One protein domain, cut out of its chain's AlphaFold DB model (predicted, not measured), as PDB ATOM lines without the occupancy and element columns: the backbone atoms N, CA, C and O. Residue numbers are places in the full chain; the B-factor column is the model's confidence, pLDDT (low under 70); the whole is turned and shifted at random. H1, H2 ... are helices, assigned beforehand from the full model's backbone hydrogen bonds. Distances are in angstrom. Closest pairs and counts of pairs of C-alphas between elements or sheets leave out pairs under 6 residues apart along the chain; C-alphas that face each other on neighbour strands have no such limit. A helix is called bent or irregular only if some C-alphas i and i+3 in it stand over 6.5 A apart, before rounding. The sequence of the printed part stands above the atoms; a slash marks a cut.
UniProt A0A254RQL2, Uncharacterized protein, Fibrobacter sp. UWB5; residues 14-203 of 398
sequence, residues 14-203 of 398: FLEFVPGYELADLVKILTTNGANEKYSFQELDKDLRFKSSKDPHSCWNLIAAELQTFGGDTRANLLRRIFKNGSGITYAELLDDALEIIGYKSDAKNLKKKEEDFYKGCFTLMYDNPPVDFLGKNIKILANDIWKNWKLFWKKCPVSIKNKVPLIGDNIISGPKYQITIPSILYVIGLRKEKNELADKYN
ATOM      1  N   PHE A  14     178.674 179.522 194.773       80.62
ATOM      2  CA  PHE A  14     177.741 179.024 195.786       80.62
ATOM      3  C   PHE A  14     178.070 179.474 197.224       80.62
ATOM      4  O   PHE A  14     177.180 179.396 198.075       80.62
ATOM      5  N   LEU A  15     179.309 179.911 197.493       82.94
ATOM      6  CA  LEU A  15     179.747 180.445 198.785       82.94
ATOM      7  C   LEU A  15     179.017 181.742 199.156       82.94
ATOM      8  O   LEU A  15     178.849 182.006 200.343       82.94
ATOM      9  N   GLU A  16     178.493 182.480 198.169       78.19
ATOM     10  CA  GLU A  16     177.571 183.608 198.379       78.19
ATOM     11  C   GLU A  16     176.312 183.200 199.153       78.19
ATOM     12  O   GLU A  16     175.639 184.039 199.726       78.19
ATOM     13  N   PHE A  17     175.984 181.908 199.202       70.75
ATOM     14  CA  PHE A  17     174.816 181.384 199.911       70.75
ATOM     15  C   PHE A  17     175.205 180.585 201.160       70.75
ATOM     16  O   PHE A  17     174.387 179.823 201.671       70.75
ATOM     17  N   VAL A  18     176.452 180.691 201.628       72.81
ATOM     18  CA  VAL A  18     176.921 179.988 202.829       72.81
ATOM     19  C   VAL A  18     176.867 180.931 204.035       72.81
ATOM     20  O   VAL A  18     177.276 182.085 203.905       72.81
ATOM     21  N   PRO A  19     176.397 180.480 205.212       64.19
ATOM     22  CA  PRO A  19     176.247 181.345 206.381       64.19
ATOM     23  C   PRO A  19     177.594 181.849 206.903       64.19
ATOM     24  O   PRO A  19     178.596 181.129 206.849       64.19
ATOM     25  N   GLY A  20     177.601 183.041 207.506       71.00
ATOM     26  CA  GLY A  20     178.809 183.661 208.059       71.00
ATOM     27  C   GLY A  20     179.556 182.777 209.061       71.00
ATOM     28  O   GLY A  20     180.782 182.711 209.010       71.00
ATOM     29  N   TYR A  21     178.848 182.025 209.917       75.69
ATOM     30  CA  TYR A  21     179.482 181.120 210.887       75.69
ATOM     31  C   TYR A  21     180.174 179.916 210.222       75.69
ATOM     32  O   TYR A  21     181.251 179.517 210.655       75.69
ATOM     33  N   GLU A  22     179.618 179.360 209.137       78.44
ATOM     34  CA  GLU A  22     180.275 178.263 208.411       78.44
ATOM     35  C   GLU A  22     181.453 178.767 207.582       78.44
ATOM     36  O   GLU A  22     182.475 178.086 207.481       78.44
ATOM     37  N   LEU A  23     181.336 179.977 207.028       86.50
ATOM     38  CA  LEU A  23     182.452 180.668 206.392       86.50
ATOM     39  C   LEU A  23     183.537 181.046 207.406       86.50
ATOM     40  O   LEU A  23     184.709 181.008 207.048       86.50
ATOM     41  N   ALA A  24     183.197 181.337 208.663       85.12
ATOM     42  CA  ALA A  24     184.171 181.613 209.721       85.12
ATOM     43  C   ALA A  24     185.081 180.404 209.994       85.12
ATOM     44  O   ALA A  24     186.292 180.557 210.163       85.12
ATOM     45  N   ASP A  25     184.521 179.194 209.982       88.88
ATOM     46  CA  ASP A  25     185.294 177.956 210.095       88.88
ATOM     47  C   ASP A  25     186.207 177.747 208.875       88.88
ATOM     48  O   ASP A  25     187.380 177.398 209.032       88.88
ATOM     49  N   LEU A  26     185.727 178.041 207.659       92.56
ATOM     50  CA  LEU A  26     186.572 178.016 206.459       92.56
ATOM     51  C   LEU A  26     187.708 179.051 206.544       92.56
ATOM     52  O   LEU A  26     188.862 178.719 206.278       92.56
ATOM     53  N   VAL A  27     187.406 180.281 206.968       91.38
ATOM     54  CA  VAL A  27     188.388 181.351 207.220       91.38
ATOM     55  C   VAL A  27     189.441 180.878 208.208       91.38
ATOM     56  O   VAL A  27     190.633 181.073 207.979       91.38
ATOM     57  N   LYS A  28     189.032 180.229 209.298       90.88
ATOM     58  CA  LYS A  28     189.955 179.702 210.303       90.88
ATOM     59  C   LYS A  28     190.932 178.691 209.704       90.88
ATOM     60  O   LYS A  28     192.130 178.795 209.972       90.88
ATOM     61  N   ILE A  29     190.453 177.774 208.862       89.62
ATOM     62  CA  ILE A  29     191.303 176.807 208.146       89.62
ATOM     63  C   ILE A  29     192.269 177.526 207.189       89.62
ATOM     64  O   ILE A  29     193.439 177.155 207.107       89.62
ATOM     65  N   LEU A  30     191.802 178.566 206.488       87.62
ATOM     66  CA  LEU A  30     192.606 179.341 205.532       87.62
ATOM     67  C   LEU A  30     193.684 180.206 206.205       87.62
ATOM     68  O   LEU A  30     194.743 180.437 205.627       87.62
ATOM     69  N   THR A  31     193.435 180.687 207.423       86.50
ATOM     70  CA  THR A  31     194.274 181.707 208.077       86.50
ATOM     71  C   THR A  31     195.163 181.160 209.188       86.50
ATOM     72  O   THR A  31     196.191 181.772 209.494       86.50
ATOM     73  N   THR A  32     194.818 180.011 209.778       85.31
ATOM     74  CA  THR A  32     195.519 179.453 210.943       85.31
ATOM     75  C   THR A  32     195.802 177.964 210.813       85.31
ATOM     76  O   THR A  32     195.072 177.233 210.152       85.31
ATOM     77  N   ASN A  33     196.861 177.490 211.469       83.56
ATOM     78  CA  ASN A  33     197.161 176.065 211.580       83.56
ATOM     79  C   ASN A  33     196.326 175.385 212.679       83.56
ATOM     80  O   ASN A  33     195.684 176.053 213.484       83.56
ATOM     81  N   GLY A  34     196.388 174.053 212.775       81.81
ATOM     82  CA  GLY A  34     195.665 173.281 213.797       81.81
ATOM     83  C   GLY A  34     195.980 173.632 215.265       81.81
ATOM     84  O   GLY A  34     195.246 173.206 216.154       81.81
ATOM     85  N   ALA A  35     197.036 174.413 215.529       82.88
ATOM     86  CA  ALA A  35     197.368 174.983 216.840       82.88
ATOM     87  C   ALA A  35     196.851 176.431 217.020       82.88
ATOM     88  O   ALA A  35     197.129 177.068 218.033       82.88
ATOM     89  N   ASN A  36     196.057 176.933 216.069       81.44
ATOM     90  CA  ASN A  36     195.555 178.305 215.938       81.44
ATOM     91  C   ASN A  36     196.643 179.375 215.719       81.44
ATOM     92  O   ASN A  36     196.413 180.556 215.976       81.44
ATOM     93  N   GLU A  37     197.825 179.000 215.229       82.94
ATOM     94  CA  GLU A  37     198.862 179.967 214.856       82.94
ATOM     95  C   GLU A  37     198.615 180.462 213.427       82.94
ATOM     96  O   GLU A  37     198.347 179.664 212.526       82.94
ATOM     97  N   LYS A  38     198.718 181.776 213.198       83.69
ATOM     98  CA  LYS A  38     198.482 182.365 211.873       83.69
ATOM     99  C   LYS A  38     199.539 181.934 210.858       83.69
ATOM    100  O   LYS A  38     200.737 181.958 211.144       83.69
ATOM    101  N   TYR A  39     199.104 181.642 209.638       75.00
ATOM    102  CA  TYR A  39     200.019 181.490 208.513       75.00
ATOM    103  C   TYR A  39     200.637 182.844 208.144       75.00
ATOM    104  O   TYR A  39     199.959 183.866 208.127       75.00
ATOM    105  N   SER A  40     201.932 182.877 207.835       66.69
ATOM    106  CA  SER A  40     202.638 184.124 207.487       66.69
ATOM    107  C   SER A  40     202.341 184.625 206.063       66.69
ATOM    108  O   SER A  40     202.509 185.808 205.760       66.69
ATOM    109  N   PHE A  41     201.893 183.723 205.188       69.19
ATOM    110  CA  PHE A  41     201.715 183.935 203.749       69.19
ATOM    111  C   PHE A  41     200.249 184.074 203.313       69.19
ATOM    112  O   PHE A  41     200.012 184.251 202.124       69.19
ATOM    113  N   GLN A  42     199.295 183.988 204.243       75.00
ATOM    114  CA  GLN A  42     197.893 184.332 203.982       75.00
ATOM    115  C   GLN A  42     197.739 185.848 203.798       75.00
ATOM    116  O   GLN A  42     198.456 186.627 204.446       75.00
ATOM    117  N   GLU A  43     196.842 186.260 202.908       78.94
ATOM    118  CA  GLU A  43     196.590 187.670 202.578       78.94
ATOM    119  C   GLU A  43     195.211 188.151 203.063       78.94
ATOM    120  O   GLU A  43     195.008 189.355 203.229       78.94
ATOM    121  N   LEU A  44     194.300 187.234 203.404       83.00
ATOM    122  CA  LEU A  44     192.944 187.547 203.865       83.00
ATOM    123  C   LEU A  44     192.908 188.429 205.126       83.00
ATOM    124  O   LEU A  44     192.252 189.467 205.130       83.00
ATOM    125  N   ASP A  45     193.678 188.106 206.174       81.38
ATOM    126  CA  ASP A  45     193.789 188.970 207.364       81.38
ATOM    127  C   ASP A  45     194.663 190.207 207.113       81.38
ATOM    128  O   ASP A  45     194.899 190.999 208.029       81.38
ATOM    129  N   LYS A  46     195.244 190.380 205.926       80.69
ATOM    130  CA  LYS A  46     195.971 191.606 205.573       80.69
ATOM    131  C   LYS A  46     195.037 192.594 204.883       80.69
ATOM    132  O   LYS A  46     195.199 193.792 205.126       80.69
ATOM    133  N   ASP A  47     194.031 192.098 204.165       82.38
ATOM    134  CA  ASP A  47     193.029 192.880 203.448       82.38
ATOM    135  C   ASP A  47     192.173 193.758 204.380       82.38
ATOM    136  O   ASP A  47     191.604 193.306 205.378       82.38
ATOM    137  N   LEU A  48     192.082 195.050 204.055       80.38
ATOM    138  CA  LEU A  48     191.313 196.017 204.840       80.38
ATOM    139  C   LEU A  48     189.805 195.775 204.742       80.38
ATOM    140  O   LEU A  48     189.108 195.966 205.733       80.38
ATOM    141  N   ARG A  49     189.303 195.322 203.585       83.25
ATOM    142  CA  ARG A  49     187.873 195.045 203.373       83.25
ATOM    143  C   ARG A  49     187.411 193.925 204.299       83.25
ATOM    144  O   ARG A  49     186.391 194.065 204.962       83.25
ATOM    145  N   PHE A  50     188.218 192.868 204.402       85.25
ATOM    146  CA  PHE A  50     187.949 191.748 205.298       85.25
ATOM    147  C   PHE A  50     188.027 192.168 206.773       85.25
ATOM    148  O   PHE A  50     187.111 191.895 207.541       85.25
ATOM    149  N   LYS A  51     189.067 192.917 207.167       83.12
ATOM    150  CA  LYS A  51     189.220 193.435 208.543       83.12
ATOM    151  C   LYS A  51     188.090 194.347 209.005       83.12
ATOM    152  O   LYS A  51     187.788 194.387 210.195       83.12
ATOM    153  N   SER A  52     187.552 195.152 208.095       78.38
ATOM    154  CA  SER A  52     186.471 196.088 208.393       78.38
ATOM    155  C   SER A  52     185.103 195.413 208.453       78.38
ATOM    156  O   SER A  52     184.155 196.034 208.933       78.38
ATOM    157  N   SER A  53     184.992 194.163 207.999       78.31
ATOM    158  CA  SER A  53     183.750 193.407 208.073       78.31
ATOM    159  C   SER A  53     183.541 192.766 209.448       78.31
ATOM    160  O   SER A  53     184.471 192.251 210.066       78.31
ATOM    161  N   LYS A  54     182.292 192.786 209.925       73.56
ATOM    162  CA  LYS A  54     181.856 192.059 211.130       73.56
ATOM    163  C   LYS A  54     181.331 190.655 210.820       73.56
ATOM    164  O   LYS A  54     181.155 189.870 211.746       73.56
ATOM    165  N   ASP A  55     181.088 190.356 209.546       75.81
ATOM    166  CA  ASP A  55     180.448 189.130 209.087       75.81
ATOM    167  C   ASP A  55     181.227 188.528 207.900       75.81
ATOM    168  O   ASP A  55     181.264 189.133 206.821       75.81
ATOM    169  N   PRO A  56     181.829 187.333 208.053       80.38
ATOM    170  CA  PRO A  56     182.549 186.649 206.980       80.38
ATOM    171  C   PRO A  56     181.744 186.465 205.687       80.38
ATOM    172  O   PRO A  56     182.341 186.450 204.611       80.38
ATOM    173  N   HIS A  57     180.413 186.362 205.759       79.06
ATOM    174  CA  HIS A  57     179.566 186.175 204.580       79.06
ATOM    175  C   HIS A  57     179.608 187.359 203.613       79.06
ATOM    176  O   HIS A  57     179.793 187.163 202.412       79.06
ATOM    177  N   SER A  58     179.580 188.591 204.128       75.00
ATOM    178  CA  SER A  58     179.746 189.809 203.315       75.00
ATOM    179  C   SER A  58     181.054 189.852 202.500       75.00
ATOM    180  O   SER A  58     181.181 190.633 201.560       75.00
ATOM    181  N   CYS A  59     182.035 189.017 202.861       87.00
ATOM    182  CA  CYS A  59     183.347 188.913 202.230       87.00
ATOM    183  C   CYS A  59     183.592 187.541 201.577       87.00
ATOM    184  O   CYS A  59     184.749 187.156 201.388       87.00
ATOM    185  N   TRP A  60     182.538 186.789 201.225       87.44
ATOM    186  CA  TRP A  60     182.654 185.447 200.632       87.44
ATOM    187  C   TRP A  60     183.591 185.408 199.414       87.44
ATOM    188  O   TRP A  60     184.343 184.451 199.235       87.44
ATOM    189  N   ASN A  61     183.597 186.469 198.606       89.56
ATOM    190  CA  ASN A  61     184.454 186.611 197.434       89.56
ATOM    191  C   ASN A  61     185.940 186.708 197.815       89.56
ATOM    192  O   ASN A  61     186.779 186.103 197.157       89.56
ATOM    193  N   LEU A  62     186.284 187.408 198.900       90.81
ATOM    194  CA  LEU A  62     187.655 187.468 199.418       90.81
ATOM    195  C   LEU A  62     188.087 186.118 199.994       90.81
ATOM    196  O   LEU A  62     189.215 185.689 199.775       90.81
ATOM    197  N   ILE A  63     187.175 185.410 200.664       91.56
ATOM    198  CA  ILE A  63     187.417 184.050 201.164       91.56
ATOM    199  C   ILE A  63     187.687 183.091 199.992       91.56
ATOM    200  O   ILE A  63     188.640 182.309 200.027       91.56
ATOM    201  N   ALA A  64     186.890 183.181 198.925       90.50
ATOM    202  CA  ALA A  64     187.082 182.406 197.702       90.50
ATOM    203  C   ALA A  64     188.401 182.765 196.998       90.50
ATOM    204  O   ALA A  64     189.132 181.873 196.573       90.50
ATOM    205  N   ALA A  65     188.741 184.052 196.921       87.75
ATOM    206  CA  ALA A  65     190.007 184.518 196.366       87.75
ATOM    207  C   ALA A  65     191.206 183.942 197.133       87.75
ATOM    208  O   ALA A  65     192.131 183.419 196.513       87.75
ATOM    209  N   GLU A  66     191.164 183.965 198.469       87.50
ATOM    210  CA  GLU A  66     192.207 183.394 199.327       87.50
ATOM    211  C   GLU A  66     192.380 181.893 199.041       87.50
ATOM    212  O   GLU A  66     193.496 181.435 198.786       87.50
ATOM    213  N   LEU A  67     191.279 181.134 198.967       88.19
ATOM    214  CA  LEU A  67     191.295 179.717 198.584       88.19
ATOM    215  C   LEU A  67     191.968 179.487 197.218       88.19
ATOM    216  O   LEU A  67     192.794 178.581 197.079       88.19
ATOM    217  N   GLN A  68     191.660 180.325 196.222       84.81
ATOM    218  CA  GLN A  68     192.243 180.254 194.876       84.81
ATOM    219  C   GLN A  68     193.754 180.562 194.849       84.81
ATOM    220  O   GLN A  68     194.424 180.228 193.866       84.81
ATOM    221  N   THR A  69     194.317 181.157 195.911       77.62
ATOM    222  CA  THR A  69     195.764 181.421 196.024       77.62
ATOM    223  C   THR A  69     196.574 180.224 196.532       77.62
ATOM    224  O   THR A  69     197.770 180.121 196.238       77.62
ATOM    225  N   PHE A  70     195.941 179.278 197.238       69.38
ATOM    226  CA  PHE A  70     196.604 178.087 197.792       69.38
ATOM    227  C   PHE A  70     196.730 176.928 196.791       69.38
ATOM    228  O   PHE A  70     197.189 175.833 197.125       69.38
ATOM    229  N   GLY A  71     196.384 177.185 195.531       52.41
ATOM    230  CA  GLY A  71     196.609 176.312 194.393       52.41
ATOM    231  C   GLY A  71     198.033 176.367 193.856       52.41
ATOM    232  O   GLY A  71     198.398 177.275 193.107       52.41
ATOM    233  N   GLY A  72     198.821 175.356 194.214       46.72
ATOM    234  CA  GLY A  72     200.016 174.946 193.490       46.72
ATOM    235  C   GLY A  72     201.342 175.205 194.209       46.72
ATOM    236  O   GLY A  72     201.740 176.321 194.521       46.72
ATOM    237  N   ASP A  73     202.097 174.142 194.432       49.22
ATOM    238  CA  ASP A  73     203.515 174.258 194.784       49.22
ATOM    239  C   ASP A  73     204.327 173.028 194.355       49.22
ATOM    240  O   ASP A  73     205.458 172.835 194.793       49.22
ATOM    241  N   THR A  74     203.821 172.230 193.409       42.25
ATOM    242  CA  THR A  74     204.623 171.184 192.762       42.25
ATOM    243  C   THR A  74     204.754 171.499 191.273       42.25
ATOM    244  O   THR A  74     203.899 171.156 190.469       42.25
ATOM    245  N   ARG A  75     205.837 172.193 190.891       43.09
ATOM    246  CA  ARG A  75     206.326 172.443 189.509       43.09
ATOM    247  C   ARG A  75     205.432 173.211 188.512       43.09
ATOM    248  O   ARG A  75     205.987 173.934 187.691       43.09
ATOM    249  N   ALA A  76     204.105 173.168 188.592       41.94
ATOM    250  CA  ALA A  76     203.224 173.939 187.705       41.94
ATOM    251  C   ALA A  76     203.173 175.445 188.052       41.94
ATOM    252  O   ALA A  76     202.895 176.277 187.185       41.94
ATOM    253  N   ASN A  77     203.531 175.805 189.292       40.28
ATOM    254  CA  ASN A  77     203.432 177.171 189.813       40.28
ATOM    255  C   ASN A  77     204.568 178.123 189.446       40.28
ATOM    256  O   ASN A  77     204.387 179.336 189.544       40.28
ATOM    257  N   LEU A  78     205.690 177.615 188.932       44.47
ATOM    258  CA  LEU A  78     206.715 178.476 188.340       44.47
ATOM    259  C   LEU A  78     206.369 178.865 186.889       44.47
ATOM    260  O   LEU A  78     206.705 179.959 186.457       44.47
ATOM    261  N   LEU A  79     205.635 178.020 186.152       42.97
ATOM    262  CA  LEU A  79     205.203 178.292 184.773       42.97
ATOM    263  C   LEU A  79     203.846 179.031 184.701       42.97
ATOM    264  O   LEU A  79     203.694 179.927 183.879       42.97
ATOM    265  N   ARG A  80     202.866 178.769 185.583       49.06
ATOM    266  CA  ARG A  80     201.561 179.480 185.563       49.06
ATOM    267  C   ARG A  80     201.651 180.962 185.971       49.06
ATOM    268  O   ARG A  80     201.008 181.797 185.336       49.06
ATOM    269  N   ARG A  81     202.493 181.312 186.955       46.69
ATOM    270  CA  ARG A  81     202.717 182.708 187.396       46.69
ATOM    271  C   ARG A  81     203.436 183.588 186.361       46.69
ATOM    272  O   ARG A  81     203.279 184.801 186.419       46.69
ATOM    273  N   ILE A  82     204.185 182.999 185.423       38.56
ATOM    274  CA  ILE A  82     204.957 183.726 184.394       38.56
ATOM    275  C   ILE A  82     204.140 183.950 183.101       38.56
ATOM    276  O   ILE A  82     204.422 184.894 182.372       38.56
ATOM    277  N   PHE A  83     203.099 183.145 182.830       41.16
ATOM    278  CA  PHE A  83     202.399 183.151 181.530       41.16
ATOM    279  C   PHE A  83     200.877 183.451 181.565       41.16
ATOM    280  O   PHE A  83     200.268 183.512 180.498       41.16
ATOM    281  N   LYS A  84     200.235 183.660 182.734       43.72
ATOM    282  CA  LYS A  84     198.781 183.972 182.850       43.72
ATOM    283  C   LYS A  84     198.423 185.090 183.862       43.72
ATOM    284  O   LYS A  84     197.517 184.922 184.670       43.72
ATOM    285  N   ASN A  85     199.124 186.227 183.839       47.66
ATOM    286  CA  ASN A  85     198.714 187.502 184.474       47.66
ATOM    287  C   ASN A  85     198.179 187.463 185.932       47.66
ATOM    288  O   ASN A  85     197.317 188.256 186.284       47.66
ATOM    289  N   GLY A  86     198.675 186.583 186.807       51.19
ATOM    290  CA  GLY A  86     198.438 186.695 188.258       51.19
ATOM    291  C   GLY A  86     197.018 186.414 188.780       51.19
ATOM    292  O   GLY A  86     196.835 186.460 189.992       51.19
ATOM    293  N   SER A  87     196.040 186.071 187.935       56.16
ATOM    294  CA  SER A  87     194.702 185.648 188.383       56.16
ATOM    295  C   SER A  87     194.769 184.267 189.054       56.16
ATOM    296  O   SER A  87     195.424 183.377 188.506       56.16
ATOM    297  N   GLY A  88     194.094 184.071 190.197       66.88
ATOM    298  CA  GLY A  88     194.028 182.790 190.929       66.88
ATOM    299  C   GLY A  88     193.600 181.585 190.071       66.88
ATOM    300  O   GLY A  88     193.171 181.734 188.921       66.88
ATOM    301  N   ILE A  89     193.737 180.361 190.589       78.62
ATOM    302  CA  ILE A  89     193.311 179.152 189.854       78.62
ATOM    303  C   ILE A  89     191.824 178.854 190.075       78.62
ATOM    304  O   ILE A  89     191.236 179.339 191.033       78.62
ATOM    305  N   THR A  90     191.211 178.071 189.188       86.50
ATOM    306  CA  THR A  90     189.829 177.600 189.406       86.50
ATOM    307  C   THR A  90     189.775 176.512 190.478       86.50
ATOM    308  O   THR A  90     190.763 175.817 190.718       86.50
ATOM    309  N   TYR A  91     188.615 176.311 191.096       89.06
ATOM    310  CA  TYR A  91     188.378 175.245 192.063       89.06
ATOM    311  C   TYR A  91     188.558 173.854 191.446       89.06
ATOM    312  O   TYR A  91     189.147 172.976 192.071       89.06
ATOM    313  N   ALA A  92     188.141 173.664 190.193       87.50
ATOM    314  CA  ALA A  92     188.388 172.422 189.468       87.50
ATOM    315  C   ALA A  92     189.894 172.126 189.310       87.50
ATOM    316  O   ALA A  92     190.320 170.997 189.549       87.50
ATOM    317  N   GLU A  93     190.703 173.136 188.959       83.25
ATOM    318  CA  GLU A  93     192.170 173.010 188.891       83.25
ATOM    319  C   GLU A  93     192.774 172.740 190.282       83.25
ATOM    320  O   GLU A  93     193.673 171.911 190.414       83.25
ATOM    321  N   LEU A  94     192.263 173.404 191.325       84.62
ATOM    322  CA  LEU A  94     192.694 173.216 192.713       84.62
ATOM    323  C   LEU A  94     192.459 171.776 193.191       84.62
ATOM    324  O   LEU A  94     193.311 171.188 193.856       84.62
ATOM    325  N   LEU A  95     191.310 171.208 192.833       86.44
ATOM    326  CA  LEU A  95     190.915 169.847 193.173       86.44
ATOM    327  C   LEU A  95     191.751 168.795 192.431       86.44
ATOM    328  O   LEU A  95     192.133 167.792 193.034       86.44
ATOM    329  N   ASP A  96     192.084 169.040 191.160       84.69
ATOM    330  CA  ASP A  96     192.985 168.179 190.380       84.69
ATOM    331  C   ASP A  96     194.390 168.135 190.995       84.69
ATOM    332  O   ASP A  96     194.940 167.050 191.215       84.69
ATOM    333  N   ASP A  97     194.938 169.303 191.344       78.62
ATOM    334  CA  ASP A  97     196.236 169.405 192.014       78.62
ATOM    335  C   ASP A  97     196.197 168.649 193.367       78.62
ATOM    336  O   ASP A  97     197.122 167.904 193.705       78.62
ATOM    337  N   ALA A  98     195.106 168.772 194.130       83.12
ATOM    338  CA  ALA A  98     194.936 168.104 195.423       83.12
ATOM    339  C   ALA A  98     194.806 166.574 195.318       83.12
ATOM    340  O   ALA A  98     195.384 165.854 196.139       83.12
ATOM    341  N   LEU A  99     194.108 166.064 194.298       84.81
ATOM    342  CA  LEU A  99     194.020 164.633 193.990       84.81
ATOM    343  C   LEU A  99     195.395 164.035 193.670       84.81
ATOM    344  O   LEU A  99     195.732 162.958 194.181       84.81
ATOM    345  N   GLU A 100     196.217 164.750 192.890       80.94
ATOM    346  CA  GLU A 100     197.594 164.331 192.616       80.94
ATOM    347  C   GLU A 100     198.403 164.231 193.917       80.94
ATOM    348  O   GLU A 100     199.124 163.252 194.100       80.94
ATOM    349  N   ILE A 101     198.249 165.191 194.839       75.94
ATOM    350  CA  ILE A 101     198.997 165.266 196.110       75.94
ATOM    351  C   ILE A 101     198.654 164.133 197.080       75.94
ATOM    352  O   ILE A 101     199.534 163.631 197.781       75.94
ATOM    353  N   ILE A 102     197.396 163.707 197.137       80.31
ATOM    354  CA  ILE A 102     197.020 162.551 197.964       80.31
ATOM    355  C   ILE A 102     197.312 161.218 197.256       80.31
ATOM    356  O   ILE A 102     197.217 160.155 197.868       80.31
ATOM    357  N   GLY A 103     197.710 161.265 195.977       79.81
ATOM    358  CA  GLY A 103     198.034 160.103 195.151       79.81
ATOM    359  C   GLY A 103     196.830 159.226 194.828       79.81
ATOM    360  O   GLY A 103     196.994 158.030 194.574       79.81
ATOM    361  N   TYR A 104     195.631 159.806 194.848       83.88
ATOM    362  CA  TYR A 104     194.399 159.107 194.521       83.88
ATOM    363  C   TYR A 104     194.152 159.198 193.015       83.88
ATOM    364  O   TYR A 104     194.024 160.287 192.458       83.88
ATOM    365  N   LYS A 105     194.106 158.050 192.332       81.12
ATOM    366  CA  LYS A 105     193.822 158.008 190.892       81.12
ATOM    367  C   LYS A 105     192.340 158.282 190.662       81.12
ATOM    368  O   LYS A 105     191.506 157.490 191.090       81.12
ATOM    369  N   SER A 106     192.037 159.369 189.964       79.50
ATOM    370  CA  SER A 106     190.684 159.708 189.537       79.50
ATOM    371  C   SER A 106     190.650 159.886 188.022       79.50
ATOM    372  O   SER A 106     191.409 160.679 187.473       79.50
ATOM    373  N   ASP A 107     189.747 159.165 187.355       80.25
ATOM    374  CA  ASP A 107     189.428 159.359 185.930       80.25
ATOM    375  C   ASP A 107     188.240 160.329 185.748       80.25
ATOM    376  O   ASP A 107     187.628 160.425 184.677       80.25
ATOM    377  N   ALA A 108     187.852 161.022 186.823       81.31
ATOM    378  CA  ALA A 108     186.661 161.845 186.874       81.31
ATOM    379  C   ALA A 108     186.786 163.084 185.980       81.31
ATOM    380  O   ALA A 108     187.690 163.904 186.120       81.31
ATOM    381  N   LYS A 109     185.811 163.257 185.084       79.19
ATOM    382  CA  LYS A 109     185.716 164.441 184.215       79.19
ATOM    383  C   LYS A 109     184.810 165.535 184.775       79.19
ATOM    384  O   LYS A 109     184.953 166.686 184.383       79.19
ATOM    385  N   ASN A 110     183.879 165.183 185.663       87.31
ATOM    386  CA  ASN A 110     182.955 166.129 186.286       87.31
ATOM    387  C   ASN A 110     183.378 166.447 187.727       87.31
ATOM    388  O   ASN A 110     183.955 165.596 188.405       87.31
ATOM    389  N   LEU A 111     183.058 167.663 188.182       87.31
ATOM    390  CA  LEU A 111     183.469 168.177 189.488       87.31
ATOM    391  C   LEU A 111     182.979 167.303 190.645       87.31
ATOM    392  O   LEU A 111     183.779 166.888 191.472       87.31
ATOM    393  N   LYS A 112     181.685 166.961 190.660       86.38
ATOM    394  CA  LYS A 112     181.071 166.157 191.728       86.38
ATOM    395  C   LYS A 112     181.841 164.859 191.976       86.38
ATOM    396  O   LYS A 112     182.139 164.505 193.112       86.38
ATOM    397  N   LYS A 113     182.197 164.152 190.904       86.50
ATOM    398  CA  LYS A 113     182.934 162.897 191.013       86.50
ATOM    399  C   LYS A 113     184.378 163.111 191.486       86.50
ATOM    400  O   LYS A 113     184.869 162.295 192.261       86.50
ATOM    401  N   LYS A 114     185.030 164.207 191.080       90.19
ATOM    402  CA  LYS A 114     186.349 164.597 191.607       90.19
ATOM    403  C   LYS A 114     186.291 164.893 193.109       90.19
ATOM    404  O   LYS A 114     187.164 164.442 193.842       90.19
ATOM    405  N   GLU A 115     185.255 165.593 193.577       92.06
ATOM    406  CA  GLU A 115     185.049 165.895 195.001       92.06
ATOM    407  C   GLU A 115     184.854 164.604 195.814       92.06
ATOM    408  O   GLU A 115     185.482 164.416 196.858       92.06
ATOM    409  N   GLU A 116     184.042 163.670 195.305       87.88
ATOM    410  CA  GLU A 116     183.853 162.346 195.912       87.88
ATOM    411  C   GLU A 116     185.155 161.545 196.001       87.88
ATOM    412  O   GLU A 116     185.444 160.939 197.035       87.88
ATOM    413  N   ASP A 117     185.933 161.520 194.920       90.00
ATOM    414  CA  ASP A 117     187.206 160.805 194.861       90.00
ATOM    415  C   ASP A 117     188.234 161.435 195.813       90.00
ATOM    416  O   ASP A 117     188.934 160.719 196.532       90.00
ATOM    417  N   PHE A 118     188.268 162.767 195.897       91.25
ATOM    418  CA  PHE A 118     189.158 163.491 196.800       91.25
ATOM    419  C   PHE A 118     188.828 163.226 198.268       91.25
ATOM    420  O   PHE A 118     189.724 162.900 199.053       91.25
ATOM    421  N   TYR A 119     187.542 163.286 198.634       90.00
ATOM    422  CA  TYR A 119     187.089 162.890 199.965       90.00
ATOM    423  C   TYR A 119     187.500 161.454 200.285       90.00
ATOM    424  O   TYR A 119     188.091 161.216 201.335       90.00
ATOM    425  N   LYS A 120     187.229 160.500 199.383       86.19
ATOM    426  CA  LYS A 120     187.561 159.083 199.598       86.19
ATOM    427  C   LYS A 120     189.055 158.898 199.812       86.19
ATOM    428  O   LYS A 120     189.448 158.204 200.747       86.19
ATOM    429  N   GLY A 121     189.883 159.551 199.002       88.12
ATOM    430  CA  GLY A 121     191.331 159.517 199.165       88.12
ATOM    431  C   GLY A 121     191.771 160.056 200.529       88.12
ATOM    432  O   GLY A 121     192.449 159.347 201.273       88.12
ATOM    433  N   CYS A 122     191.316 161.250 200.919       88.69
ATOM    434  CA  CYS A 122     191.632 161.826 202.231       88.69
ATOM    435  C   CYS A 122     191.149 160.947 203.389       88.69
ATOM    436  O   CYS A 122     191.857 160.762 204.380       88.69
ATOM    437  N   PHE A 123     189.959 160.371 203.243       87.00
ATOM    438  CA  PHE A 123     189.374 159.488 204.229       87.00
ATOM    439  C   PHE A 123     190.235 158.235 204.431       87.00
ATOM    440  O   PHE A 123     190.602 157.930 205.562       87.00
ATOM    441  N   THR A 124     190.605 157.541 203.347       85.06
ATOM    442  CA  THR A 124     191.438 156.321 203.408       85.06
ATOM    443  C   THR A 124     192.829 156.573 203.982       85.06
ATOM    444  O   THR A 124     193.446 155.673 204.546       85.06
ATOM    445  N   LEU A 125     193.329 157.806 203.865       85.50
ATOM    446  CA  LEU A 125     194.542 158.212 204.556       85.50
ATOM    447  C   LEU A 125     194.279 158.365 206.056       85.50
ATOM    448  O   LEU A 125     195.086 157.922 206.859       85.50
ATOM    449  N   MET A 126     193.168 158.958 206.480       82.31
ATOM    450  CA  MET A 126     192.935 159.208 207.904       82.31
ATOM    451  C   MET A 126     192.517 157.967 208.688       82.31
ATOM    452  O   MET A 126     193.120 157.707 209.736       82.31
ATOM    453  N   TYR A 127     191.578 157.174 208.176       81.62
ATOM    454  CA  TYR A 127     190.973 156.064 208.911       81.62
ATOM    455  C   TYR A 127     190.961 154.767 208.103       81.62
ATOM    456  O   TYR A 127     190.879 154.772 206.876       81.62
ATOM    457  N   ASP A 128     190.981 153.651 208.828       68.00
ATOM    458  CA  ASP A 128     191.087 152.312 208.243       68.00
ATOM    459  C   ASP A 128     189.758 151.807 207.642       68.00
ATOM    460  O   ASP A 128     189.776 150.918 206.797       68.00
ATOM    461  N   ASN A 129     188.612 152.386 208.034       59.50
ATOM    462  CA  ASN A 129     187.279 152.015 207.537       59.50
ATOM    463  C   ASN A 129     186.447 153.263 207.180       59.50
ATOM    464  O   ASN A 129     186.272 154.111 208.057       59.50
ATOM    465  N   PRO A 130     185.911 153.396 205.947       53.94
ATOM    466  CA  PRO A 130     185.008 154.489 205.573       53.94
ATOM    467  C   PRO A 130     183.733 154.500 206.425       53.94
ATOM    468  O   PRO A 130     183.184 153.424 206.678       53.94
ATOM    469  N   PRO A 131     183.230 155.672 206.871       55.12
ATOM    470  CA  PRO A 131     181.908 155.771 207.454       55.12
ATOM    471  C   PRO A 131     180.903 155.287 206.420       55.12
ATOM    472  O   PRO A 131     181.072 155.489 205.215       55.12
ATOM    473  N   VAL A 132     179.852 154.647 206.918       48.97
ATOM    474  CA  VAL A 132     178.806 154.053 206.086       48.97
ATOM    475  C   VAL A 132     178.075 155.129 205.261       48.97
ATOM    476  O   VAL A 132     177.630 154.830 204.157       48.97
ATOM    477  N   ASP A 133     178.074 156.394 205.723       57.53
ATOM    478  CA  ASP A 133     177.311 157.490 205.117       57.53
ATOM    479  C   ASP A 133     178.164 158.713 204.711       57.53
ATOM    480  O   ASP A 133     178.902 159.309 205.508       57.53
ATOM    481  N   PHE A 134     177.994 159.129 203.450       62.66
ATOM    482  CA  PHE A 134     178.635 160.284 202.804       62.66
ATOM    483  C   PHE A 134     177.827 161.574 203.055       62.66
ATOM    484  O   PHE A 134     177.245 162.144 202.133       62.66
ATOM    485  N   LEU A 135     177.748 162.000 204.319       61.34
ATOM    486  CA  LEU A 135     177.032 163.216 204.737       61.34
ATOM    487  C   LEU A 135     177.963 164.430 204.782       61.34
ATOM    488  O   LEU A 135     179.093 164.313 205.260       61.34
ATOM    489  N   GLY A 136     177.482 165.609 204.379       62.34
ATOM    490  CA  GLY A 136     178.295 166.836 204.364       62.34
ATOM    491  C   GLY A 136     178.939 167.185 205.720       62.34
ATOM    492  O   GLY A 136     180.126 167.520 205.778       62.34
ATOM    493  N   LYS A 137     178.227 166.947 206.832       70.88
ATOM    494  CA  LYS A 137     178.751 167.108 208.201       70.88
ATOM    495  C   LYS A 137     179.969 166.223 208.478       70.88
ATOM    496  O   LYS A 137     180.934 166.673 209.097       70.88
ATOM    497  N   ASN A 138     179.964 164.982 207.985       78.75
ATOM    498  CA  ASN A 138     181.086 164.053 208.146       78.75
ATOM    499  C   ASN A 138     182.321 164.533 207.367       78.75
ATOM    500  O   ASN A 138     183.450 164.336 207.813       78.75
ATOM    501  N   ILE A 139     182.116 165.207 206.231       86.12
ATOM    502  CA  ILE A 139     183.194 165.795 205.428       86.12
ATOM    503  C   ILE A 139     183.824 166.990 206.161       86.12
ATOM    504  O   ILE A 139     185.049 167.063 206.255       86.12
ATOM    505  N   LYS A 140     183.015 167.884 206.756       88.12
ATOM    506  CA  LYS A 140     183.521 169.003 207.579       88.12
ATOM    507  C   LYS A 140     184.273 168.520 208.826       88.12
ATOM    508  O   LYS A 140     185.288 169.108 209.200       88.12
ATOM    509  N   ILE A 141     183.825 167.427 209.451       84.75
ATOM    510  CA  ILE A 141     184.555 166.782 210.558       84.75
ATOM    511  C   ILE A 141     185.917 166.270 210.074       84.75
ATOM    512  O   ILE A 141     186.932 166.584 210.691       84.75
ATOM    513  N   LEU A 142     185.965 165.568 208.936       88.25
ATOM    514  CA  LEU A 142     187.223 165.095 208.355       88.25
ATOM    515  C   LEU A 142     188.183 166.247 208.017       88.25
ATOM    516  O   LEU A 142     189.381 166.146 208.287       88.25
ATOM    517  N   ALA A 143     187.668 167.345 207.454       90.44
ATOM    518  CA  ALA A 143     188.450 168.548 207.180       90.44
ATOM    519  C   ALA A 143     189.125 169.070 208.459       90.44
ATOM    520  O   ALA A 143     190.339 169.279 208.488       90.44
ATOM    521  N   ASN A 144     188.351 169.200 209.538       88.56
ATOM    522  CA  ASN A 144     188.843 169.636 210.842       88.56
ATOM    523  C   ASN A 144     189.857 168.659 211.455       88.56
ATOM    524  O   ASN A 144     190.855 169.093 212.038       88.56
ATOM    525  N   ASP A 145     189.639 167.354 211.314       88.06
ATOM    526  CA  ASP A 145     190.550 166.331 211.827       88.06
ATOM    527  C   ASP A 145     191.897 166.352 211.100       88.06
ATOM    528  O   ASP A 145     192.938 166.268 211.756       88.06
ATOM    529  N   ILE A 146     191.908 166.526 209.773       88.50
ATOM    530  CA  ILE A 146     193.145 166.693 208.993       88.50
ATOM    531  C   ILE A 146     193.844 167.997 209.362       88.50
ATOM    532  O   ILE A 146     195.057 167.997 209.575       88.50
ATOM    533  N   TRP A 147     193.098 169.094 209.477       90.38
ATOM    534  CA  TRP A 147     193.642 170.399 209.843       90.38
ATOM    535  C   TRP A 147     194.343 170.369 211.215       90.38
ATOM    536  O   TRP A 147     195.484 170.824 211.345       90.38
ATOM    537  N   LYS A 148     193.722 169.730 212.220       89.19
ATOM    538  CA  LYS A 148     194.308 169.524 213.559       89.19
ATOM    539  C   LYS A 148     195.471 168.532 213.558       89.19
ATOM    540  O   LYS A 148     196.464 168.745 214.250       89.19
ATOM    541  N   ASN A 149     195.377 167.457 212.775       88.56
ATOM    542  CA  ASN A 149     196.330 166.344 212.784       88.56
ATOM    543  C   ASN A 149     197.206 166.290 211.521       88.56
ATOM    544  O   ASN A 149     197.611 165.209 211.087       88.56
ATOM    545  N   TRP A 150     197.550 167.448 210.949       86.12
ATOM    546  CA  TRP A 150     198.247 167.548 209.659       86.12
ATOM    547  C   TRP A 150     199.494 166.663 209.556       86.12
ATOM    548  O   TRP A 150     199.693 165.959 208.566       86.12
ATOM    549  N   LYS A 151     200.325 166.642 210.605       84.88
ATOM    550  CA  LYS A 151     201.557 165.836 210.634       84.88
ATOM    551  C   LYS A 151     201.273 164.339 210.462       84.88
ATOM    552  O   LYS A 151     202.030 163.645 209.783       84.88
ATOM    553  N   LEU A 152     200.191 163.843 211.066       86.88
ATOM    554  CA  LEU A 152     199.766 162.449 210.954       86.88
ATOM    555  C   LEU A 152     199.259 162.147 209.543       86.88
ATOM    556  O   LEU A 152     199.705 161.173 208.936       86.88
ATOM    557  N   PHE A 153     198.385 163.004 209.011       87.19
ATOM    558  CA  PHE A 153     197.863 162.885 207.650       87.19
ATOM    559  C   PHE A 153     198.997 162.849 206.616       87.19
ATOM    560  O   PHE A 153     199.107 161.920 205.812       87.19
ATOM    561  N   TRP A 154     199.919 163.812 206.701       83.75
ATOM    562  CA  TRP A 154     201.051 163.905 205.788       83.75
ATOM    563  C   TRP A 154     201.959 162.671 205.855       83.75
ATOM    564  O   TRP A 154     202.417 162.160 204.829       83.75
ATOM    565  N   LYS A 155     202.186 162.118 207.055       84.81
ATOM    566  CA  LYS A 155     202.964 160.882 207.225       84.81
ATOM    567  C   LYS A 155     202.356 159.706 206.457       84.81
ATOM    568  O   LYS A 155     203.123 158.861 205.996       84.81
ATOM    569  N   LYS A 156     201.045 159.673 206.243       85.38
ATOM    570  CA  LYS A 156     200.369 158.601 205.503       85.38
ATOM    571  C   LYS A 156     200.328 158.815 203.982       85.38
ATOM    572  O   LYS A 156     200.128 157.850 203.254       85.38
ATOM    573  N   CYS A 157     200.597 160.026 203.487       80.50
ATOM    574  CA  CYS A 157     200.642 160.301 202.045       80.50
ATOM    575  C   CYS A 157     201.757 159.500 201.319       80.50
ATOM    576  O   CYS A 157     202.807 159.222 201.925       80.50
ATOM    577  N   PRO A 158     201.587 159.157 200.024       79.25
ATOM    578  CA  PRO A 158     202.548 158.352 199.264       79.25
ATOM    579  C   PRO A 158     203.974 158.921 199.221       79.25
ATOM    580  O   PRO A 158     204.200 160.116 199.031       79.25
ATOM    581  N   VAL A 159     204.971 158.035 199.326       71.06
ATOM    582  CA  VAL A 159     206.401 158.407 199.321       71.06
ATOM    583  C   VAL A 159     206.830 159.029 197.988       71.06
ATOM    584  O   VAL A 159     207.620 159.969 197.969       71.06
ATOM    585  N   SER A 160     206.261 158.565 196.872       67.62
ATOM    586  CA  SER A 160     206.511 159.115 195.532       67.62
ATOM    587  C   SER A 160     206.180 160.605 195.421       67.62
ATOM    588  O   SER A 160     206.774 161.302 194.604       67.62
ATOM    589  N   ILE A 161     205.260 161.093 196.253       65.81
ATOM    590  CA  ILE A 161     204.842 162.494 196.308       65.81
ATOM    591  C   ILE A 161     205.734 163.262 197.277       65.81
ATOM    592  O   ILE A 161     206.241 164.320 196.917       65.81
ATOM    593  N   LYS A 162     206.031 162.692 198.451       63.88
ATOM    594  CA  LYS A 162     206.986 163.277 199.411       63.88
ATOM    595  C   LYS A 162     208.349 163.560 198.778       63.88
ATOM    596  O   LYS A 162     208.937 164.593 199.056       63.88
ATOM    597  N   ASN A 163     208.797 162.692 197.872       61.66
ATOM    598  CA  ASN A 163     210.062 162.848 197.150       61.66
ATOM    599  C   ASN A 163     210.022 163.913 196.035       61.66
ATOM    600  O   ASN A 163     211.073 164.320 195.545       61.66
ATOM    601  N   LYS A 164     208.831 164.351 195.601       59.22
ATOM    602  CA  LYS A 164     208.646 165.432 194.615       59.22
ATOM    603  C   LYS A 164     208.536 166.817 195.266       59.22
ATOM    604  O   LYS A 164     208.642 167.814 194.553       59.22
ATOM    605  N   VAL A 165     208.313 166.884 196.580       55.91
ATOM    606  CA  VAL A 165     208.200 168.139 197.333       55.91
ATOM    607  C   VAL A 165     209.578 168.511 197.900       55.91
ATOM    608  O   VAL A 165     210.211 167.661 198.525       55.91
ATOM    609  N   PRO A 166     210.073 169.749 197.707       48.28
ATOM    610  CA  PRO A 166     211.355 170.169 198.269       48.28
ATOM    611  C   PRO A 166     211.342 170.063 199.800       48.28
ATOM    612  O   PRO A 166     210.474 170.636 200.458       48.28
ATOM    613  N   LEU A 167     212.311 169.344 200.371       47.97
ATOM    614  CA  LEU A 167     212.567 169.342 201.811       47.97
ATOM    615  C   LEU A 167     213.326 170.625 202.173       47.97
ATOM    616  O   LEU A 167     214.403 170.873 201.633       47.97
ATOM    617  N   ILE A 168     212.781 171.433 203.083       41.03
ATOM    618  CA  ILE A 168     213.489 172.572 203.682       41.03
ATOM    619  C   ILE A 168     213.723 172.238 205.163       41.03
ATOM    620  O   ILE A 168     212.852 172.466 205.998       41.03
ATOM    621  N   GLY A 169     214.905 171.691 205.472       42.06
ATOM    622  CA  GLY A 169     215.368 171.378 206.834       42.06
ATOM    623  C   GLY A 169     214.848 170.065 207.446       42.06
ATOM    624  O   GLY A 169     214.008 169.376 206.872       42.06
ATOM    625  N   ASP A 170     215.359 169.737 208.642       35.16
ATOM    626  CA  ASP A 170     215.067 168.499 209.402       35.16
ATOM    627  C   ASP A 170     213.650 168.442 210.005       35.16
ATOM    628  O   ASP A 170     213.215 167.413 210.522       35.16
ATOM    629  N   ASN A 171     212.887 169.531 209.905       41.00
ATOM    630  CA  ASN A 171     211.459 169.523 210.174       41.00
ATOM    631  C   ASN A 171     210.735 169.322 208.847       41.00
ATOM    632  O   ASN A 171     210.818 170.171 207.967       41.00
ATOM    633  N   ILE A 172     209.995 168.218 208.716       44.22
ATOM    634  CA  ILE A 172     209.087 167.953 207.592       44.22
ATOM    635  C   ILE A 172     208.000 169.048 207.580       44.22
ATOM    636  O   ILE A 172     206.909 168.881 208.115       44.22
ATOM    637  N   ILE A 173     208.331 170.202 207.000       44.34
ATOM    638  CA  ILE A 173     207.441 171.306 206.633       44.34
ATOM    639  C   ILE A 173     207.335 171.252 205.110       44.34
ATOM    640  O   ILE A 173     207.697 172.165 204.372       44.34
ATOM    641  N   SER A 174     206.906 170.108 204.601       46.19
ATOM    642  CA  SER A 174     206.541 169.955 203.200       46.19
ATOM    643  C   SER A 174     205.217 170.690 202.971       46.19
ATOM    644  O   SER A 174     204.138 170.116 203.097       46.19
ATOM    645  N   GLY A 175     205.351 171.987 202.685       52.84
ATOM    646  CA  GLY A 175     204.339 172.874 202.123       52.84
ATOM    647  C   GLY A 175     203.307 173.393 203.126       52.84
ATOM    648  O   GLY A 175     202.230 172.809 203.217       52.84
ATOM    649  N   PRO A 176     203.549 174.538 203.791       58.66
ATOM    650  CA  PRO A 176     202.527 175.251 204.563       58.66
ATOM    651  C   PRO A 176     201.211 175.457 203.795       58.66
ATOM    652  O   PRO A 176     200.147 175.510 204.398       58.66
ATOM    653  N   LYS A 177     201.273 175.501 202.456       67.69
ATOM    654  CA  LYS A 177     200.100 175.603 201.588       67.69
ATOM    655  C   LYS A 177     199.238 174.343 201.583       67.69
ATOM    656  O   LYS A 177     198.033 174.472 201.699       67.69
ATOM    657  N   TYR A 178     199.799 173.130 201.547       74.00
ATOM    658  CA  TYR A 178     198.982 171.900 201.526       74.00
ATOM    659  C   TYR A 178     198.247 171.641 202.838       74.00
ATOM    660  O   TYR A 178     197.152 171.078 202.823       74.00
ATOM    661  N   GLN A 179     198.825 172.114 203.944       77.38
ATOM    662  CA  GLN A 179     198.170 172.136 205.246       77.38
ATOM    663  C   GLN A 179     196.889 172.984 205.245       77.38
ATOM    664  O   GLN A 179     196.017 172.747 206.073       77.38
ATOM    665  N   ILE A 180     196.777 173.932 204.313       81.62
ATOM    666  CA  ILE A 180     195.585 174.750 204.092       81.62
ATOM    667  C   ILE A 180     194.713 174.124 203.006       81.62
ATOM    668  O   ILE A 180     193.556 173.801 203.243       81.62
ATOM    669  N   THR A 181     195.286 173.888 201.823       83.69
ATOM    670  CA  THR A 181     194.568 173.470 200.615       83.69
ATOM    671  C   THR A 181     193.695 172.241 200.848       83.69
ATOM    672  O   THR A 181     192.517 172.253 200.508       83.69
ATOM    673  N   ILE A 182     194.246 171.180 201.445       87.62
ATOM    674  CA  ILE A 182     193.532 169.907 201.617       87.62
ATOM    675  C   ILE A 182     192.310 170.049 202.537       87.62
ATOM    676  O   ILE A 182     191.205 169.716 202.095       87.62
ATOM    677  N   PRO A 183     192.447 170.541 203.784       90.62
ATOM    678  CA  PRO A 183     191.283 170.724 204.641       90.62
ATOM    679  C   PRO A 183     190.311 171.777 204.097       90.62
ATOM    680  O   PRO A 183     189.108 171.559 204.201       90.62
ATOM    681  N   SER A 184     190.772 172.856 203.454       90.50
ATOM    682  CA  SER A 184     189.868 173.850 202.858       90.50
ATOM    683  C   SER A 184     189.023 173.269 201.723       90.50
ATOM    684  O   SER A 184     187.822 173.523 201.681       90.50
ATOM    685  N   ILE A 185     189.598 172.444 200.835       92.25
ATOM    686  CA  ILE A 185     188.832 171.760 199.779       92.25
ATOM    687  C   ILE A 185     187.787 170.833 200.397       92.25
ATOM    688  O   ILE A 185     186.630 170.889 199.993       92.25
ATOM    689  N   LEU A 186     188.162 170.006 201.382       91.88
ATOM    690  CA  LEU A 186     187.204 169.131 202.069       91.88
ATOM    691  C   LEU A 186     186.081 169.935 202.717       91.88
ATOM    692  O   LEU A 186     184.917 169.561 202.615       91.88
ATOM    693  N   TYR A 187     186.415 171.058 203.345       93.69
ATOM    694  CA  TYR A 187     185.422 171.919 203.958       93.69
ATOM    695  C   TYR A 187     184.444 172.476 202.910       93.69
ATOM    696  O   TYR A 187     183.237 172.348 203.088       93.69
ATOM    697  N   VAL A 188     184.942 172.970 201.769       94.06
ATOM    698  CA  VAL A 188     184.116 173.412 200.625       94.06
ATOM    699  C   VAL A 188     183.222 172.288 200.089       94.06
ATOM    700  O   VAL A 188     182.044 172.530 199.825       94.06
ATOM    701  N   ILE A 189     183.728 171.053 199.990       93.12
ATOM    702  CA  ILE A 189     182.919 169.881 199.605       93.12
ATOM    703  C   ILE A 189     181.799 169.654 200.623       93.12
ATOM    704  O   ILE A 189     180.658 169.420 200.235       93.12
ATOM    705  N   GLY A 190     182.105 169.744 201.920       89.75
ATOM    706  CA  GLY A 190     181.120 169.631 202.994       89.75
ATOM    707  C   GLY A 190     180.019 170.685 202.884       89.75
ATOM    708  O   GLY A 190     178.845 170.327 202.885       89.75
ATOM    709  N   LEU A 191     180.391 171.955 202.687       88.38
ATOM    710  CA  LEU A 191     179.452 173.064 202.466       88.38
ATOM    711  C   LEU A 191     178.549 172.812 201.255       88.38
ATOM    712  O   LEU A 191     177.327 172.928 201.342       88.38
ATOM    713  N   ARG A 192     179.141 172.429 200.115       88.38
ATOM    714  CA  ARG A 192     178.384 172.144 198.892       88.38
ATOM    715  C   ARG A 192     177.453 170.953 199.088       88.38
ATOM    716  O   ARG A 192     176.321 170.977 198.615       88.38
ATOM    717  N   LYS A 193     177.921 169.906 199.771       84.38
ATOM    718  CA  LYS A 193     177.142 168.695 200.011       84.38
ATOM    719  C   LYS A 193     175.958 168.970 200.927       84.38
ATOM    720  O   LYS A 193     174.877 168.523 200.585       84.38
ATOM    721  N   GLU A 194     176.118 169.744 201.998       79.75
ATOM    722  CA  GLU A 194     174.989 170.143 202.851       79.75
ATOM    723  C   GLU A 194     174.001 171.038 202.102       79.75
ATOM    724  O   GLU A 194     172.800 170.788 202.155       79.75
ATOM    725  N   LYS A 195     174.487 172.014 201.320       74.50
ATOM    726  CA  LYS A 195     173.626 172.826 200.444       74.50
ATOM    727  C   LYS A 195     172.831 171.951 199.473       74.50
ATOM    728  O   LYS A 195     171.635 172.160 199.307       74.50
ATOM    729  N   ASN A 196     173.479 170.967 198.852       70.31
ATOM    730  CA  ASN A 196     172.835 170.052 197.914       70.31
ATOM    731  C   ASN A 196     171.930 169.036 198.613       70.31
ATOM    732  O   ASN A 196     170.908 168.701 198.058       70.31
ATOM    733  N   GLU A 197     172.257 168.546 199.807       67.56
ATOM    734  CA  GLU A 197     171.385 167.660 200.592       67.56
ATOM    735  C   GLU A 197     170.122 168.392 201.032       67.56
ATOM    736  O   GLU A 197     169.034 167.828 200.958       67.56
ATOM    737  N   LEU A 198     170.254 169.658 201.431       59.97
ATOM    738  CA  LEU A 198     169.125 170.549 201.662       59.97
ATOM    739  C   LEU A 198     168.338 170.723 200.361       59.97
ATOM    740  O   LEU A 198     167.161 170.392 200.321       59.97
ATOM    741  N   ALA A 199     168.988 171.137 199.274       56.97
ATOM    742  CA  ALA A 199     168.335 171.342 197.987       56.97
ATOM    743  C   ALA A 199     167.711 170.065 197.405       56.97
ATOM    744  O   ALA A 199     166.674 170.168 196.782       56.97
ATOM    745  N   ASP A 200     168.278 168.876 197.610       52.97
ATOM    746  CA  ASP A 200     167.760 167.585 197.138       52.97
ATOM    747  C   ASP A 200     166.597 167.123 198.021       52.97
ATOM    748  O   ASP A 200     165.547 166.735 197.506       52.97
ATOM    749  N   LYS A 201     166.730 167.244 199.351       47.78
ATOM    750  CA  LYS A 201     165.622 167.044 200.301       47.78
ATOM    751  C   LYS A 201     164.445 167.964 199.961       47.78
ATOM    752  O   LYS A 201     163.295 167.558 200.103       47.78
ATOM    753  N   TYR A 202     164.727 169.177 199.492       48.22
ATOM    754  CA  TYR A 202     163.726 170.183 199.150       48.22
ATOM    755  C   TYR A 202     163.296 170.173 197.670       48.22
ATOM    756  O   TYR A 202     162.180 170.578 197.378       48.22
ATOM    757  N   ASN A 203     164.091 169.633 196.742       40.78
ATOM    758  CA  ASN A 203     163.727 169.404 195.333       40.78
ATOM    759  C   ASN A 203     162.748 168.237 195.192       40.78
ATOM    760  O   ASN A 203     161.966 168.207 194.244       40.78
TER     761      ASN A 203
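This is residues 14 to 203 of the 398 residues of an uncharacterized protein of Fibrobacter sp. UWB5 (UniProt A0A254RQL2). One long helix, H11, runs through a compact body of helices, with H2 and H8 alongside it, and its last residues, 198 to 203, stick out. H4 packs on H2 and bears the short H1 and H3, while H6 and H7, side by side, cross H11 steeply; H9 packs on the end of H7, and H5 and H10 lie at the rim. The printed part has 190 residues with eleven named helices, H1 to H11 in chain order, and no named strand: the class is all helix. It is compact, with a radius of gyration of the C-alphas of 16.3 A and spans of 46 by 44 by 35 A.

H11, residues 178 to 203, runs 35.9 A from C-alpha 178 at (198.982, 171.900, 201.526) to C-alpha 203 at (163.727, 169.404, 195.333). H8 is residues 136 to 148, 18.7 A, and H2 residues 20 to 31, 15.6 A. H7 is residues 111 to 126, 22.6 A, and H6 residues 91 to 102, 16.5 A. H4, residues 56 to 69, 17.9 A, is irregular: C-alphas 58 and 61 are 8.2 A apart. The shorter helices are H1, residues 14 to 17, from C-alpha 14 at (177.741, 179.024, 195.786); H3, 48 to 52; H5, 76 to 83; H9, 150 to 156; and H10, 159 to 162.

H2, H8 and H11 form a bundle, helices running lengthwise together. H11 touches H8, opposite ways at a shallow tilt of 12 degrees; the closest C-alphas, of Gly 136 and Gly 190, are 4.2 A apart. Residues 180 to 191 of H11 touch H2, closest at Leu 30 and Ile 180, C-alphas 5.7 A apart. H2 touches H4, the same way at a shallow tilt of 30 degrees, closest at the C-alphas of Gly 20 and His 57, 4.4 A. H4 also touches H1, closest at the C-alphas of Glu 16 and Trp 60, 5.9 A, and H3, closest at those of Phe 50 and Cys 59, 6.2 A. H6 touches H7, the same way at a shallow tilt of 29 degrees, closest at the C-alphas of Leu 99 and Phe 118, 5.7 A. H7 and H11 only just touch, with 3 pairs of C-alphas within 8 A, at a steep tilt of 55 degrees; the closest are those of Glu 115 and Ile 189, 6.5 A. H9 and H7 touch about perpendicular, at 87 degrees, closest at the C-alphas of Leu 125 and Lys 156, 5.9 A. H5 touches no helix; H10 is near H6. Every O i to N i+4 pair is within hydrogen-bond range in H2, H3, H6, H7, H8 and H9, against 8 of 10 in H4, 2 of 4 in H5 and 21 of 22 in H11; H1 and H10 are too short for such a pair.

The two C-alphas farthest apart, of Asp 170 and Asn 203, are 53.2 A apart. The printed part has no cut. The links H2 to H3 and H10 to H11 are long. Mean pLDDT of the printed part is 74.9; 56 residues are under 70, among them 70 to 88, 128 to 136, 160 to 177 and 197 to 203.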